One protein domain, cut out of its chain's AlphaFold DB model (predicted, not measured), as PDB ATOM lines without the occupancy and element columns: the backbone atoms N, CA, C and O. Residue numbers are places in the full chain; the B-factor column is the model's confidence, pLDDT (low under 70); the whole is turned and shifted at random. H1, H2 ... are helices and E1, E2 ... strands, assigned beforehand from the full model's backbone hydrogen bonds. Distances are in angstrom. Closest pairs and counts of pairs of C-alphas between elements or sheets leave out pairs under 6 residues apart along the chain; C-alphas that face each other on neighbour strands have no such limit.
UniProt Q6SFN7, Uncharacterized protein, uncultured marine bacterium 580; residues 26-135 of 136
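AT A GLANCE: This is residues 26 to 135 of the 136 residues of an uncharacterized protein of uncultured marine bacterium 580 (UniProt Q6SFN7). Two lobes stand side by side: a strongly twisted four-stranded sheet with H2 packed over one face, and a smaller lobe in which H1 packs by its first part on the hairpin E1 and E2, near Gly 26 and Tyr 44. The long loop of residues 59 to 79 reaches out past H1 and folds back to E3. The 110 printed residues hold E1 E2 H1 E3 H2 E4 E5 E6, class mixed; the larger sheet, E3 E5 E4 E6, is antiparallel. The whole is compact, radius of gyration of the C-alphas 14.0 A, spans 43 by 29 by 22 A.

IN THESE COORDINATES: Find C-alpha 26 at (273.305, 111.655, 299.931), where E1, residues 26 to 30, begins. Next come E2, 37 to 44, 18.7 A, and H1, 47 to 58, 16.3 A. Further on find E3, 80 to 83; H2, 86 to 96, 15.4 A; E4, 101 to 107, 17.1 A; E5, 116 to 120; and E6, 130 to 134, ending at (283.450, 100.361, 288.627).

HOW THE PARTS SIT: In the hairpin E1 and E2, N 38 and O 29 are 2.9 A apart. The closest C-alphas of E1 and H1 are those of Gly 26 and Cys 50, 6.4 A; of E1 and E3, Gly 26 and His 80, 5.2 A. H1 only just grazes the larger sheet. There, look for N 116 to O 83, 2.9 A; N 105 to O 117, 2.7 A, in the hairpin E4 and E5; and N 106 to O 131, 2.8 A. E3, H2, E4 form a split strand-helix-strand unit, two strands running the same way with E5 between, its crossover right-handed. With H2 on one face the sheet makes two layers; H2's height over the sheet is 8.3 A, along E5 at 12 degrees on the local plane. The closest C-alphas of H2 and E5 are Ser 89 and Tyr 116, 6.6 A. H1 and H2 are apart. In H1 and H2 every O i to N i+4 pair is within hydrogen-bond range.

THE WHOLE: The farthest C-alphas, Asn 65 and Trp 87, are 43.8 A apart. The printed part has no cut; the link H1 to E3 is long. Mean pLDDT of the printed part is 70.9, with residues 58 to 70 and 119 to 129 among those under 70.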
ATOM      1  N   GLY A  26     274.740 111.868 299.748       76.19
ATOM      2  CA  GLY A  26     273.305 111.655 299.931       76.19
ATOM      3  C   GLY A  26     272.982 110.186 300.133       76.19
ATOM      4  O   GLY A  26     273.851 109.338 299.973       76.19
ATOM      5  N   SER A  27     271.736 109.877 300.472       73.12
ATOM      6  CA  SER A  27     271.277 108.493 300.615       73.12
ATOM      7  C   SER A  27     270.162 108.182 299.632       73.12
ATOM      8  O   SER A  27     269.280 109.014 299.397       73.12
ATOM      9  N   TYR A  28     270.162 106.952 299.126       72.44
ATOM     10  CA  TYR A  28     268.987 106.367 298.497       72.44
ATOM     11  C   TYR A  28     268.064 105.758 299.549       72.44
ATOM     12  O   TYR A  28     268.519 105.310 300.601       72.44
ATOM     13  N   ALA A  29     266.775 105.706 299.239       73.06
ATOM     14  CA  ALA A  29     265.832 104.779 299.849       73.06
ATOM     15  C   ALA A  29     264.818 104.316 298.800       73.06
ATOM     16  O   ALA A  29     264.640 104.949 297.761       73.06
ATOM     17  N   THR A  30     264.146 103.200 299.065       74.06
ATOM     18  CA  THR A  30     263.051 102.720 298.215       74.06
ATOM     19  C   THR A  30     261.751 103.351 298.680       74.06
ATOM     20  O   THR A  30     261.395 103.214 299.853       74.06
ATOM     21  N   ASN A  31     261.024 103.994 297.776       77.00
ATOM     22  CA  ASN A  31     259.641 104.383 297.996       77.00
ATOM     23  C   ASN A  31     258.790 103.116 298.211       77.00
ATOM     24  O   ASN A  31     258.788 102.207 297.382       77.00
ATOM     25  N   LYS A  32     258.088 103.030 299.344       79.56
ATOM     26  CA  LYS A  32     257.331 101.831 299.743       79.56
ATOM     27  C   LYS A  32     256.158 101.529 298.811       79.56
ATOM     28  O   LYS A  32     255.782 100.368 298.684       79.56
ATOM     29  N   GLU A  33     255.585 102.543 298.176       79.75
ATOM     30  CA  GLU A  33     254.438 102.399 297.282       79.75
ATOM     31  C   GLU A  33     254.881 101.998 295.874       79.75
ATOM     32  O   GLU A  33     254.415 101.001 295.329       79.75
ATOM     33  N   THR A  34     255.817 102.748 295.291       77.81
ATOM     34  CA  THR A  34     256.231 102.542 293.895       77.81
ATOM     35  C   THR A  34     257.313 101.480 293.743       77.81
ATOM     36  O   THR A  34     257.606 101.069 292.620       77.81
ATOM     37  N   GLN A  35     257.935 101.065 294.853       69.81
ATOM     38  CA  GLN A  35     259.116 100.200 294.889       69.81
ATOM     39  C   GLN A  35     260.312 100.772 294.106       69.81
ATOM     40  O   GLN A  35     261.265 100.054 293.799       69.81
ATOM     41  N   LYS A  36     260.295 102.074 293.791       70.38
ATOM     42  CA  LYS A  36     261.383 102.753 293.081       70.38
ATOM     43  C   LYS A  36     262.396 103.315 294.063       70.38
ATOM     44  O   LYS A  36     262.039 103.806 295.132       70.38
ATOM     45  N   GLN A  37     263.668 103.239 293.687       66.75
ATOM     46  CA  GLN A  37     264.738 103.894 294.426       66.75
ATOM     47  C   GLN A  37     264.763 105.377 294.089       66.75
ATOM     48  O   GLN A  37     264.774 105.768 292.921       66.75
ATOM     49  N   GLU A  38     264.799 106.190 295.131       65.81
ATOM     50  CA  GLU A  38     264.792 107.638 295.029       65.81
ATOM     51  C   GLU A  38     265.887 108.195 295.937       65.81
ATOM     52  O   GLU A  38     266.219 107.624 296.983       65.81
ATOM     53  N   PHE A  39     266.488 109.308 295.517       63.50
ATOM     54  CA  PHE A  39     267.358 110.065 296.403       63.50
ATOM     55  C   PHE A  39     266.495 110.695 297.490       63.50
ATOM     56  O   PHE A  39     265.660 111.552 297.207       63.50
ATOM     57  N   TRP A  40     266.689 110.242 298.723       61.19
ATOM     58  CA  TRP A  40     265.807 110.578 299.834       61.19
ATOM     59  C   TRP A  40     266.373 111.703 300.707       61.19
ATOM     60  O   TRP A  40     265.615 112.556 301.165       61.19
ATOM     61  N   PHE A  41     267.700 111.775 300.867       59.91
ATOM     62  CA  PHE A  41     268.351 112.860 301.606       59.91
ATOM     63  C   PHE A  41     269.212 113.731 300.708       59.91
ATOM     64  O   PHE A  41     270.146 113.273 300.043       59.91
ATOM     65  N   ILE A  42     268.860 115.014 300.706       60.66
ATOM     66  CA  ILE A  42     269.429 116.012 299.821       60.66
ATOM     67  C   ILE A  42     270.672 116.570 300.497       60.66
ATOM     68  O   ILE A  42     270.649 117.594 301.175       60.66
ATOM     69  N   SER A  43     271.784 115.922 300.168       67.44
ATOM     70  CA  SER A  43     273.022 116.618 299.887       67.44
ATOM     71  C   SER A  43     273.720 117.143 301.175       67.44
ATOM     72  O   SER A  43     273.593 118.298 301.577       67.44
ATOM     73  N   TYR A  44     274.521 116.285 301.805       73.50
ATOM     74  CA  TYR A  44     275.434 116.624 302.899       73.50
ATOM     75  C   TYR A  44     276.768 117.158 302.361       73.50
ATOM     76  O   TYR A  44     277.199 116.820 301.248       73.50
ATOM     77  N   LYS A  45     277.450 117.977 303.169       72.69
ATOM     78  CA  LYS A  45     278.761 118.541 302.818       72.69
ATOM     79  C   LYS A  45     279.870 117.524 303.027       72.69
ATOM     80  O   LYS A  45     280.826 117.496 302.252       72.69
ATOM     81  N   THR A  46     279.731 116.680 304.048       75.75
ATOM     82  CA  THR A  46     280.720 115.657 304.394       75.75
ATOM     83  C   THR A  46     280.116 114.259 304.450       75.75
ATOM     84  O   THR A  46     278.905 114.064 304.579       75.75
ATOM     85  N   ARG A  47     280.996 113.261 304.361       75.81
ATOM     86  CA  ARG A  47     280.641 111.849 304.488       75.81
ATOM     87  C   ARG A  47     280.160 111.529 305.902       75.81
ATOM     88  O   ARG A  47     279.259 110.719 306.080       75.81
ATOM     89  N   GLU A  48     280.775 112.150 306.899       77.19
ATOM     90  CA  GLU A  48     280.509 111.936 308.318       77.19
ATOM     91  C   GLU A  48     279.121 112.449 308.697       77.19
ATOM     92  O   GLU A  48     278.387 111.729 309.366       77.19
ATOM     93  N   GLU A  49     278.729 113.629 308.208       77.44
ATOM     94  CA  GLU A  49     277.368 114.164 308.370       77.44
ATOM     95  C   GLU A  49     276.322 113.206 307.801       77.44
ATOM     96  O   GLU A  49     275.348 112.862 308.465       77.44
ATOM     97  N   CYS A  50     276.570 112.729 306.586       79.25
ATOM     98  CA  CYS A  50     275.703 111.779 305.916       79.25
ATOM     99  C   CYS A  50     275.594 110.460 306.699       79.25
ATOM    100  O   CYS A  50     274.495 109.974 306.937       79.25
ATOM    101  N   ILE A  51     276.708 109.898 307.177       76.50
ATOM    102  CA  ILE A  51     276.700 108.663 307.981       76.50
ATOM    103  C   ILE A  51     276.012 108.859 309.328       76.50
ATOM    104  O   ILE A  51     275.286 107.965 309.757       76.50
ATOM    105  N   ALA A  52     276.249 109.982 310.002       77.75
ATOM    106  CA  ALA A  52     275.644 110.275 311.294       77.75
ATOM    107  C   ALA A  52     274.121 110.357 311.171       77.75
ATOM    108  O   ALA A  52     273.413 109.716 311.946       77.75
ATOM    109  N   ASP A  53     273.624 111.061 310.153       76.38
ATOM    110  CA  ASP A  53     272.189 111.149 309.900       76.38
ATOM    111  C   ASP A  53     271.619 109.783 309.493       76.38
ATOM    112  O   ASP A  53     270.603 109.353 310.031       76.38
ATOM    113  N   MET A  54     272.316 109.016 308.645       76.44
ATOM    114  CA  MET A  54     271.875 107.658 308.294       76.44
ATOM    115  C   MET A  54     271.811 106.733 309.508       76.44
ATOM    116  O   MET A  54     270.840 105.998 309.669       76.44
ATOM    117  N   SER A  55     272.816 106.781 310.380       74.62
ATOM    118  CA  SER A  55     272.856 105.964 311.598       74.62
ATOM    119  C   SER A  55     271.711 106.347 312.532       74.62
ATOM    120  O   SER A  55     270.976 105.480 312.994       74.62
ATOM    121  N   TRP A  56     271.471 107.650 312.709       73.25
ATOM    122  CA  TRP A  56     270.364 108.166 313.512       73.25
ATOM    123  C   TRP A  56     268.985 107.712 313.005       73.25
ATOM    124  O   TRP A  56     268.088 107.422 313.806       73.25
ATOM    125  N   GLN A  57     268.820 107.636 311.680       70.31
ATOM    126  CA  GLN A  57     267.607 107.141 311.031       70.31
ATOM    127  C   GLN A  57     267.421 105.632 311.228       70.31
ATOM    128  O   GLN A  57     266.312 105.185 311.521       70.31
ATOM    129  N   LEU A  58     268.497 104.850 311.097       68.06
ATOM    130  CA  LEU A  58     268.476 103.396 311.282       68.06
ATOM    131  C   LEU A  58     268.177 102.999 312.737       68.06
ATOM    132  O   LEU A  58     267.398 102.078 312.959       68.06
ATOM    133  N   GLU A  59     268.712 103.733 313.715       66.88
ATOM    134  CA  GLU A  59     268.445 103.538 315.152       66.88
ATOM    135  C   GLU A  59     266.979 103.793 315.551       66.88
ATOM    136  O   GLU A  59     266.539 103.384 316.623       66.88
ATOM    137  N   GLY A  60     266.205 104.497 314.719       59.56
ATOM    138  CA  GLY A  60     264.799 104.794 314.997       59.56
ATOM    139  C   GLY A  60     263.836 103.623 314.805       59.56
ATOM    140  O   GLY A  60     262.660 103.765 315.110       59.56
ATOM    141  N   GLU A  61     264.281 102.488 314.269       54.38
ATOM    142  CA  GLU A  61     263.388 101.353 314.010       54.38
ATOM    143  C   GLU A  61     263.165 100.459 315.240       54.38
ATOM    144  O   GLU A  61     262.059  99.954 315.427       54.38
ATOM    145  N   ASP A  62     264.169 100.320 316.110       56.22
ATOM    146  CA  ASP A  62     264.068  99.496 317.325       56.22
ATOM    147  C   ASP A  62     263.135 100.116 318.387       56.22
ATOM    148  O   ASP A  62     262.722  99.446 319.335       56.22
ATOM    149  N   ASP A  63     262.770 101.394 318.225       58.53
ATOM    150  CA  ASP A  63     261.846 102.116 319.098       58.53
ATOM    151  C   ASP A  63     260.559 102.498 318.334       58.53
ATOM    152  O   ASP A  63     260.533 103.499 317.608       58.53
ATOM    153  N   PRO A  64     259.443 101.765 318.519       56.69
ATOM    154  CA  PRO A  64     258.187 102.018 317.809       56.69
ATOM    155  C   PRO A  64     257.553 103.388 318.119       56.69
ATOM    156  O   PRO A  64     256.675 103.830 317.372       56.69
ATOM    157  N   ASN A  65     258.007 104.086 319.169       57.47
ATOM    158  CA  ASN A  65     257.569 105.444 319.509       57.47
ATOM    159  C   ASN A  65     258.436 106.533 318.861       57.47
ATOM    160  O   ASN A  65     258.071 107.709 318.882       57.47
ATOM    161  N   LYS A  66     259.566 106.163 318.251       57.19
ATOM    162  CA  LYS A  66     260.458 107.065 317.522       57.19
ATOM    163  C   LYS A  66     260.468 106.694 316.047       57.19
ATOM    164  O   LYS A  66     261.497 106.315 315.507       57.19
ATOM    165  N   LYS A  67     259.337 106.866 315.355       55.56
ATOM    166  CA  LYS A  67     259.302 106.762 313.886       55.56
ATOM    167  C   LYS A  67     260.155 107.870 313.257       55.56
ATOM    168  O   LYS A  67     259.656 108.953 312.966       55.56
ATOM    169  N   ARG A  68     261.450 107.597 313.097       65.75
ATOM    170  CA  ARG A  68     262.432 108.497 312.475       65.75
ATOM    171  C   ARG A  68     262.487 108.287 310.964       65.75
ATOM    172  O   ARG A  68     262.559 109.252 310.214       65.75
ATOM    173  N   ILE A  69     262.302 107.042 310.521       65.38
ATOM    174  CA  ILE A  69     262.222 106.686 309.102       65.38
ATOM    175  C   ILE A  69     260.920 107.228 308.494       65.38
ATOM    176  O   ILE A  69     259.843 107.112 309.086       65.38
ATOM    177  N   SER A  70     261.012 107.781 307.280       66.06
ATOM    178  CA  SER A  70     259.850 108.266 306.529       66.06
ATOM    179  C   SER A  70     258.771 107.185 306.405       66.06
ATOM    180  O   SER A  70     259.034 106.009 306.148       66.06
ATOM    181  N   ILE A  71     257.508 107.591 306.521       71.31
ATOM    182  CA  ILE A  71     256.374 106.694 306.265       71.31
ATOM    183  C   ILE A  71     256.381 106.237 304.800       71.31
ATOM    184  O   ILE A  71     256.015 105.099 304.529       71.31
ATOM    185  N   LEU A  72     256.876 107.077 303.888       72.12
ATOM    186  CA  LEU A  72     256.860 106.855 302.442       72.12
ATOM    187  C   LEU A  72     258.057 106.042 301.938       72.12
ATOM    188  O   LEU A  72     257.950 105.376 300.915       72.12
ATOM    189  N   HIS A  73     259.179 106.059 302.661       73.75
ATOM    190  CA  HIS A  73     260.422 105.421 302.227       73.75
ATOM    191  C   HIS A  73     260.846 104.308 303.184       73.75
ATOM    192  O   HIS A  73     260.542 104.311 304.375       73.75
ATOM    193  N   THR A  74     261.509 103.305 302.631       72.25
ATOM    194  CA  THR A  74     262.233 102.266 303.372       72.25
ATOM    195  C   THR A  74     263.461 102.862 304.066       72.25
ATOM    196  O   THR A  74     263.715 104.065 303.988       72.25
ATOM    197  N   LYS A  75     264.214 102.022 304.782       71.31
ATOM    198  CA  LYS A  75     265.490 102.424 305.377       71.31
ATOM    199  C   LYS A  75     266.409 103.054 304.328       71.31
ATOM    200  O   LYS A  75     266.411 102.604 303.182       71.31
ATOM    201  N   PRO A  76     267.214 104.051 304.726       71.06
ATOM    202  CA  PRO A  76     268.225 104.566 303.832       71.06
ATOM    203  C   PRO A  76     269.304 103.510 303.594       71.06
ATOM    204  O   PRO A  76     269.669 102.755 304.500       71.06
ATOM    205  N   TYR A  77     269.841 103.476 302.382       66.81
ATOM    206  CA  TYR A  77     270.819 102.481 301.957       66.81
ATOM    207  C   TYR A  77     272.218 103.074 301.853       66.81
ATOM    208  O   TYR A  77     272.818 103.094 300.788       66.81
ATOM    209  N   GLY A  78     272.767 103.502 302.985       67.38
ATOM    210  CA  GLY A  78     274.136 104.005 303.065       67.38
ATOM    211  C   GLY A  78     274.318 105.418 302.518       67.38
ATOM    212  O   GLY A  78     273.374 106.137 302.217       67.38
ATOM    213  N   CYS A  79     275.579 105.837 302.460       72.62
ATOM    214  CA  CYS A  79     275.956 107.189 302.081       72.62
ATOM    215  C   CYS A  79     276.705 107.192 300.746       72.62
ATOM    216  O   CYS A  79     277.737 106.533 300.601       72.62
ATOM    217  N   HIS A  80     276.206 107.965 299.789       74.00
ATOM    218  CA  HIS A  80     276.630 107.966 298.394       74.00
ATOM    219  C   HIS A  80     277.215 109.307 298.005       74.00
ATOM    220  O   HIS A  80     276.597 110.343 298.231       74.00
ATOM    221  N   PHE A  81     278.375 109.277 297.354       75.00
ATOM    222  CA  PHE A  81     278.918 110.456 296.703       75.00
ATOM    223  C   PHE A  81     278.221 110.676 295.353       75.00
ATOM    224  O   PHE A  81     278.075 109.741 294.565       75.00
ATOM    225  N   MET A  82     277.805 111.910 295.098       78.94
ATOM    226  CA  MET A  82     277.027 112.384 293.964       78.94
ATOM    227  C   MET A  82     277.829 113.462 293.242       78.94
ATOM    228  O   MET A  82     278.202 114.477 293.835       78.94
ATOM    229  N   SER A  83     278.109 113.263 291.955       75.75
ATOM    230  CA  SER A  83     278.859 114.252 291.183       75.75
ATOM    231  C   SER A  83     278.597 114.156 289.686       75.75
ATOM    232  O   SER A  83     278.201 113.118 289.163       75.75
ATOM    233  N   ASN A  84     278.882 115.247 288.980       78.25
ATOM    234  CA  ASN A  84     279.010 115.272 287.521       78.25
ATOM    235  C   ASN A  84     280.467 115.111 287.056       78.25
ATOM    236  O   ASN A  84     280.731 115.018 285.858       78.25
ATOM    237  N   ASN A  85     281.418 115.029 287.991       83.56
ATOM    238  CA  ASN A  85     282.826 114.804 287.699       83.56
ATOM    239  C   ASN A  85     283.178 113.317 287.856       83.56
ATOM    240  O   ASN A  85     283.201 112.769 288.963       83.56
ATOM    241  N   LYS A  86     283.498 112.672 286.730       83.69
ATOM    242  CA  LYS A  86     283.852 111.248 286.676       83.69
ATOM    243  C   LYS A  86     285.081 110.914 287.516       83.69
ATOM    244  O   LYS A  86     285.045 109.975 288.302       83.69
ATOM    245  N   TRP A  87     286.156 111.684 287.362       83.31
ATOM    246  CA  TRP A  87     287.430 111.435 288.039       83.31
ATOM    247  C   TRP A  87     287.308 111.589 289.546       83.31
ATOM    248  O   TRP A  87     287.821 110.761 290.295       83.31
ATOM    249  N   LEU A  88     286.570 112.611 289.978       83.38
ATOM    250  CA  LEU A  88     286.258 112.809 291.385       83.38
ATOM    251  C   LEU A  88     285.476 111.608 291.924       83.38
ATOM    252  O   LEU A  88     285.875 111.010 292.916       83.38
ATOM    253  N   SER A  89     284.432 111.180 291.217       79.69
ATOM    254  CA  SER A  89     283.620 110.025 291.621       79.69
ATOM    255  C   SER A  89     284.428 108.726 291.690       79.69
ATOM    256  O   SER A  89     284.259 107.951 292.626       79.69
ATOM    257  N   MET A  90     285.354 108.510 290.749       84.81
ATOM    258  CA  MET A  90     286.279 107.371 290.771       84.81
ATOM    259  C   MET A  90     287.233 107.431 291.968       84.81
ATOM    260  O   MET A  90     287.423 106.421 292.639       84.81
ATOM    261  N   TYR A  91     287.808 108.602 292.263       84.75
ATOM    262  CA  TYR A  91     288.657 108.796 293.439       84.75
ATOM    263  C   TYR A  91     287.898 108.461 294.729       84.75
ATOM    264  O   TYR A  91     288.359 107.642 295.522       84.75
ATOM    265  N   TYR A  92     286.698 109.025 294.902       78.81
ATOM    266  CA  TYR A  92     285.852 108.760 296.064       78.81
ATOM    267  C   TYR A  92     285.464 107.277 296.157       78.81
ATOM    268  O   TYR A  92     285.592 106.687 297.227       78.81
ATOM    269  N   TYR A  93     285.074 106.641 295.049       78.44
ATOM    270  CA  TYR A  93     284.793 105.204 295.029       78.44
ATOM    271  C   TYR A  93     285.984 104.390 295.550       78.44
ATOM    272  O   TYR A  93     285.823 103.585 296.460       78.44
ATOM    273  N   LEU A  94     287.194 104.633 295.039       81.81
ATOM    274  CA  LEU A  94     288.389 103.877 295.427       81.81
ATOM    275  C   LEU A  94     288.794 104.087 296.890       81.81
ATOM    276  O   LEU A  94     289.241 103.138 297.529       81.81
ATOM    277  N   VAL A  95     288.623 105.298 297.424       81.88
ATOM    278  CA  VAL A  95     288.914 105.612 298.834       81.88
ATOM    279  C   VAL A  95     287.938 104.909 299.784       81.88
ATOM    280  O   VAL A  95     288.311 104.566 300.904       81.88
ATOM    281  N   TYR A  96     286.693 104.683 299.355       73.38
ATOM    282  CA  TYR A  96     285.628 104.179 300.226       73.38
ATOM    283  C   TYR A  96     285.109 102.777 299.869       73.38
ATOM    284  O   TYR A  96     284.207 102.295 300.551       73.38
ATOM    285  N   LYS A  97     285.677 102.104 298.857       72.31
ATOM    286  CA  LYS A  97     285.217 100.802 298.330       72.31
ATOM    287  C   LYS A  97     285.069  99.701 299.386       72.31
ATOM    288  O   LYS A  97     284.195  98.852 299.261       72.31
ATOM    289  N   ASP A  98     285.874  99.738 300.448       63.91
ATOM    290  CA  ASP A  98     285.910  98.706 301.494       63.91
ATOM    291  C   ASP A  98     284.741  98.825 302.500       63.91
ATOM    292  O   ASP A  98     284.773  98.228 303.572       63.91
ATOM    293  N   LYS A  99     283.709  99.624 302.183       65.19
ATOM    294  CA  LYS A  99     282.564  99.936 303.057       65.19
ATOM    295  C   LYS A  99     281.225  99.548 302.426       65.19
ATOM    296  O   LYS A  99     280.337 100.388 302.301       65.19
ATOM    297  N   ASP A 100     281.120  98.302 301.969       64.06
ATOM    298  CA  ASP A 100     279.927  97.725 301.319       64.06
ATOM    299  C   ASP A 100     279.436  98.464 300.064       64.06
ATOM    300  O   ASP A 100     278.313  98.254 299.593       64.06
ATOM    301  N   LEU A 101     280.298  99.290 299.466       71.81
ATOM    302  CA  LEU A 101     280.024  99.921 298.184       71.81
ATOM    303  C   LEU A 101     280.028  98.835 297.102       71.81
ATOM    304  O   LEU A 101     280.947  98.022 297.012       71.81
ATOM    305  N   GLY A 102     278.964  98.806 296.310       72.06
ATOM    306  CA  GLY A 102     278.818  97.919 295.167       72.06
ATOM    307  C   GLY A 102     279.417  98.581 293.953       72.06
ATOM    308  O   GLY A 102     280.560  98.322 293.584       72.06
ATOM    309  N   CYS A 103     278.661  99.505 293.376       78.12
ATOM    310  CA  CYS A 103     278.951  99.998 292.050       78.12
ATOM    311  C   CYS A 103     279.029 101.528 291.991       78.12
ATOM    312  O   CYS A 103     278.079 102.213 292.365       78.12
ATOM    313  N   LEU A 104     280.113 102.078 291.442       81.50
ATOM    314  CA  LEU A 104     280.089 103.412 290.849       81.50
ATOM    315  C   LEU A 104     279.243 103.351 289.576       81.50
ATOM    316  O   LEU A 104     279.654 102.788 288.559       81.50
ATOM    317  N   TRP A 105     278.061 103.934 289.650       79.81
ATOM    318  CA  TRP A 105     277.065 103.963 288.601       79.81
ATOM    319  C   TRP A 105     277.162 105.260 287.788       79.81
ATOM    320  O   TRP A 105     277.376 106.345 288.330       79.81
ATOM    321  N   GLU A 106     277.016 105.134 286.472       82.56
ATOM    322  CA  GLU A 106     276.984 106.223 285.496       82.56
ATOM    323  C   GLU A 106     275.614 106.241 284.812       82.56
ATOM    324  O   GLU A 106     275.238 105.276 284.142       82.56
ATOM    325  N   SER A 107     274.896 107.356 284.933       75.62
ATOM    326  CA  SER A 107     273.627 107.575 284.241       75.62
ATOM    327  C   SER A 107     273.825 107.725 282.737       75.62
ATOM    328  O   SER A 107     274.675 108.499 282.280       75.62
ATOM    329  N   SER A 108     272.984 107.043 281.963       75.75
ATOM    330  CA  SER A 108     272.811 107.267 280.526       75.75
ATOM    331  C   SER A 108     271.706 108.283 280.215       75.75
ATOM    332  O   SER A 108     271.602 108.726 279.073       75.75
ATOM    333  N   ASN A 109     270.907 108.695 281.209       70.88
ATOM    334  CA  ASN A 109     269.860 109.699 281.030       70.88
ATOM    335  C   ASN A 109     270.482 111.105 280.891       70.88
ATOM    336  O   ASN A 109     271.065 111.600 281.857       70.88
ATOM    337  N   PRO A 110     270.344 111.786 279.737       67.12
ATOM    338  CA  PRO A 110     270.921 113.117 279.530       67.12
ATOM    339  C   PRO A 110     270.252 114.208 280.376       67.12
ATOM    340  O   PRO A 110     270.821 115.283 280.534       67.12
ATOM    341  N   ASN A 111     269.066 113.934 280.926       65.88
ATOM    342  CA  ASN A 111     268.274 114.880 281.710       65.88
ATOM    343  C   ASN A 111     268.466 114.712 283.226       65.88
ATOM    344  O   ASN A 111     267.811 115.409 284.000       65.88
ATOM    345  N   VAL A 112     269.317 113.782 283.677       65.81
ATOM    346  CA  VAL A 112     269.616 113.667 285.107       65.81
ATOM    347  C   VAL A 112     270.534 114.811 285.536       65.81
ATOM    348  O   VAL A 112     271.516 115.126 284.868       65.81
ATOM    349  N   GLN A 113     270.245 115.411 286.687       66.56
ATOM    350  CA  GLN A 113     271.080 116.477 287.243       66.56
ATOM    351  C   GLN A 113     272.454 115.964 287.718       66.56
ATOM    352  O   GLN A 113     273.408 116.737 287.795       66.56
ATOM    353  N   ILE A 114     272.547 114.673 288.059       71.75
ATOM    354  CA  ILE A 114     273.725 114.038 288.659       71.75
ATOM    355  C   ILE A 114     274.042 112.758 287.898       71.75
ATOM    356  O   ILE A 114     273.264 111.805 287.902       71.75
ATOM    357  N   LYS A 115     275.194 112.758 287.227       76.94
ATOM    358  CA  LYS A 115     275.587 111.706 286.290       76.94
ATOM    359  C   LYS A 115     276.257 110.505 286.954       76.94
ATOM    360  O   LYS A 115     276.157 109.410 286.411       76.94
ATOM    361  N   TYR A 116     276.925 110.695 288.088       78.56
ATOM    362  CA  TYR A 116     277.641 109.632 288.790       78.56
ATOM    363  C   TYR A 116     277.160 109.505 290.233       78.56
ATOM    364  O   TYR A 116     277.041 110.507 290.946       78.56
ATOM    365  N   SER A 117     276.934 108.269 290.669       76.62
ATOM    366  CA  SER A 117     276.628 107.931 292.060       76.62
ATOM    367  C   SER A 117     277.292 106.617 292.451       76.62
ATOM    368  O   SER A 117     277.487 105.739 291.618       76.62
ATOM    369  N   VAL A 118     277.676 106.461 293.715       74.94
ATOM    370  CA  VAL A 118     278.209 105.185 294.217       74.94
ATOM    371  C   VAL A 118     277.112 104.440 294.954       74.94
ATOM    372  O   VAL A 118     276.599 104.975 295.916       74.94
ATOM    373  N   THR A 119     276.771 103.223 294.553       67.88
ATOM    374  CA  THR A 119     275.726 102.366 295.144       67.88
ATOM    375  C   THR A 119     276.318 101.349 296.128       67.88
ATOM    376  O   THR A 119     277.530 101.142 296.137       67.88
ATOM    377  N   LEU A 120     275.489 100.701 296.957       60.94
ATOM    378  CA  LEU A 120     275.895  99.571 297.813       60.94
ATOM    379  C   LEU A 120     275.694  98.217 297.114       60.94
ATOM    380  O   LEU A 120     274.797  98.080 296.281       60.94
ATOM    381  N   LYS A 121     276.463  97.192 297.517       61.78
ATOM    382  CA  LYS A 121     276.391  95.814 296.976       61.78
ATOM    383  C   LYS A 121     275.007  95.174 297.092       61.78
ATOM    384  O   LYS A 121     274.612  94.385 296.245       61.78
ATOM    385  N   THR A 122     274.251  95.530 298.124       51.75
ATOM    386  CA  THR A 122     272.912  94.973 298.371       51.75
ATOM    387  C   THR A 122     271.856  95.520 297.402       51.75
ATOM    388  O   THR A 122     270.770  94.961 297.294       51.75
ATOM    389  N   PHE A 123     272.164  96.603 296.678       50.16
ATOM    390  CA  PHE A 123     271.200  97.363 295.880       50.16
ATOM    391  C   PHE A 123     271.675  97.603 294.446       50.16
ATOM    392  O   PHE A 123     271.302  98.608 293.845       50.16
ATOM    393  N   VAL A 124     272.431  96.658 293.868       51.38
ATOM    394  CA  VAL A 124     272.845  96.622 292.443       51.38
ATOM    395  C   VAL A 124     271.638  96.381 291.510       51.38
ATOM    396  O   VAL A 124     271.715  95.707 290.489       51.38
ATOM    397  N   ILE A 125     270.473  96.933 291.845       49.06
ATOM    398  CA  ILE A 125     269.380  97.100 290.899       49.06
ATOM    399  C   ILE A 125     269.739  98.352 290.115       49.06
ATOM    400  O   ILE A 125     269.438  99.473 290.513       49.06
ATOM    401  N   ALA A 126     270.472  98.139 289.025       52.47
ATOM    402  CA  ALA A 126     270.754  99.172 288.050       52.47
ATOM    403  C   ALA A 126     269.411  99.716 287.530       52.47
ATOM    404  O   ALA A 126     268.653  98.955 286.923       52.47
ATOM    405  N   PRO A 127     269.091 101.007 287.733       53.97
ATOM    406  CA  PRO A 127     268.031 101.619 286.952       53.97
ATOM    407  C   PRO A 127     268.390 101.412 285.476       53.97
ATOM    408  O   PRO A 127     269.541 101.641 285.101       53.97
ATOM    409  N   GLU A 128     267.428 101.022 284.634       58.34
ATOM    410  CA  GLU A 128     267.608 100.777 283.182       58.34
ATOM    411  C   GLU A 128     268.272 101.954 282.427       58.34
ATOM    412  O   GLU A 128     268.685 101.835 281.276       58.34
ATOM    413  N   GLN A 129     268.393 103.107 283.084       62.97
ATOM    414  CA  GLN A 129     268.938 104.363 282.588       62.97
ATOM    415  C   GLN A 129     270.401 104.612 282.988       62.97
ATOM    416  O   GLN A 129     270.799 105.757 283.204       62.97
ATOM    417  N   GLY A 130     271.222 103.569 283.095       73.56
ATOM    418  CA  GLY A 130     272.663 103.722 283.282       73.56
ATOM    419  C   GLY A 130     273.387 102.398 283.451       73.56
ATOM    420  O   GLY A 130     272.838 101.334 283.182       73.56
ATOM    421  N   ARG A 131     274.654 102.462 283.853       76.19
ATOM    422  CA  ARG A 131     275.516 101.281 283.950       76.19
ATOM    423  C   ARG A 131     276.491 101.370 285.104       76.19
ATOM    424  O   ARG A 131     276.890 102.459 285.513       76.19
ATOM    425  N   CYS A 132     276.952 100.207 285.543       79.31
ATOM    426  CA  CYS A 132     278.109 100.146 286.408       79.31
ATOM    427  C   CYS A 132     279.396 100.438 285.640       79.31
ATOM    428  O   CYS A 132     279.640  99.831 284.598       79.31
ATOM    429  N   ILE A 133     280.205 101.371 286.140       83.31
ATOM    430  CA  ILE A 133     281.516 101.690 285.559       83.31
ATOM    431  C   ILE A 133     282.686 101.202 286.411       83.31
ATOM    432  O   ILE A 133     283.762 100.997 285.856       83.31
ATOM    433  N   LEU A 134     282.496 101.015 287.722       78.75
ATOM    434  CA  LEU A 134     283.450 100.361 288.627       78.75
ATOM    435  C   LEU A 134     282.685  99.614 289.722       78.75
ATOM    436  O   LEU A 134     281.820 100.214 290.352       78.75
ATOM    437  N   GLY A 135     283.031  98.354 289.974       73.56
ATOM    438  CA  GLY A 135     282.352  97.487 290.941       73.56
ATOM    439  C   GLY A 135     282.012  96.129 290.339       73.56
ATOM    440  O   GLY A 135     281.913  96.026 289.116       73.56
TER     441      GLY A 135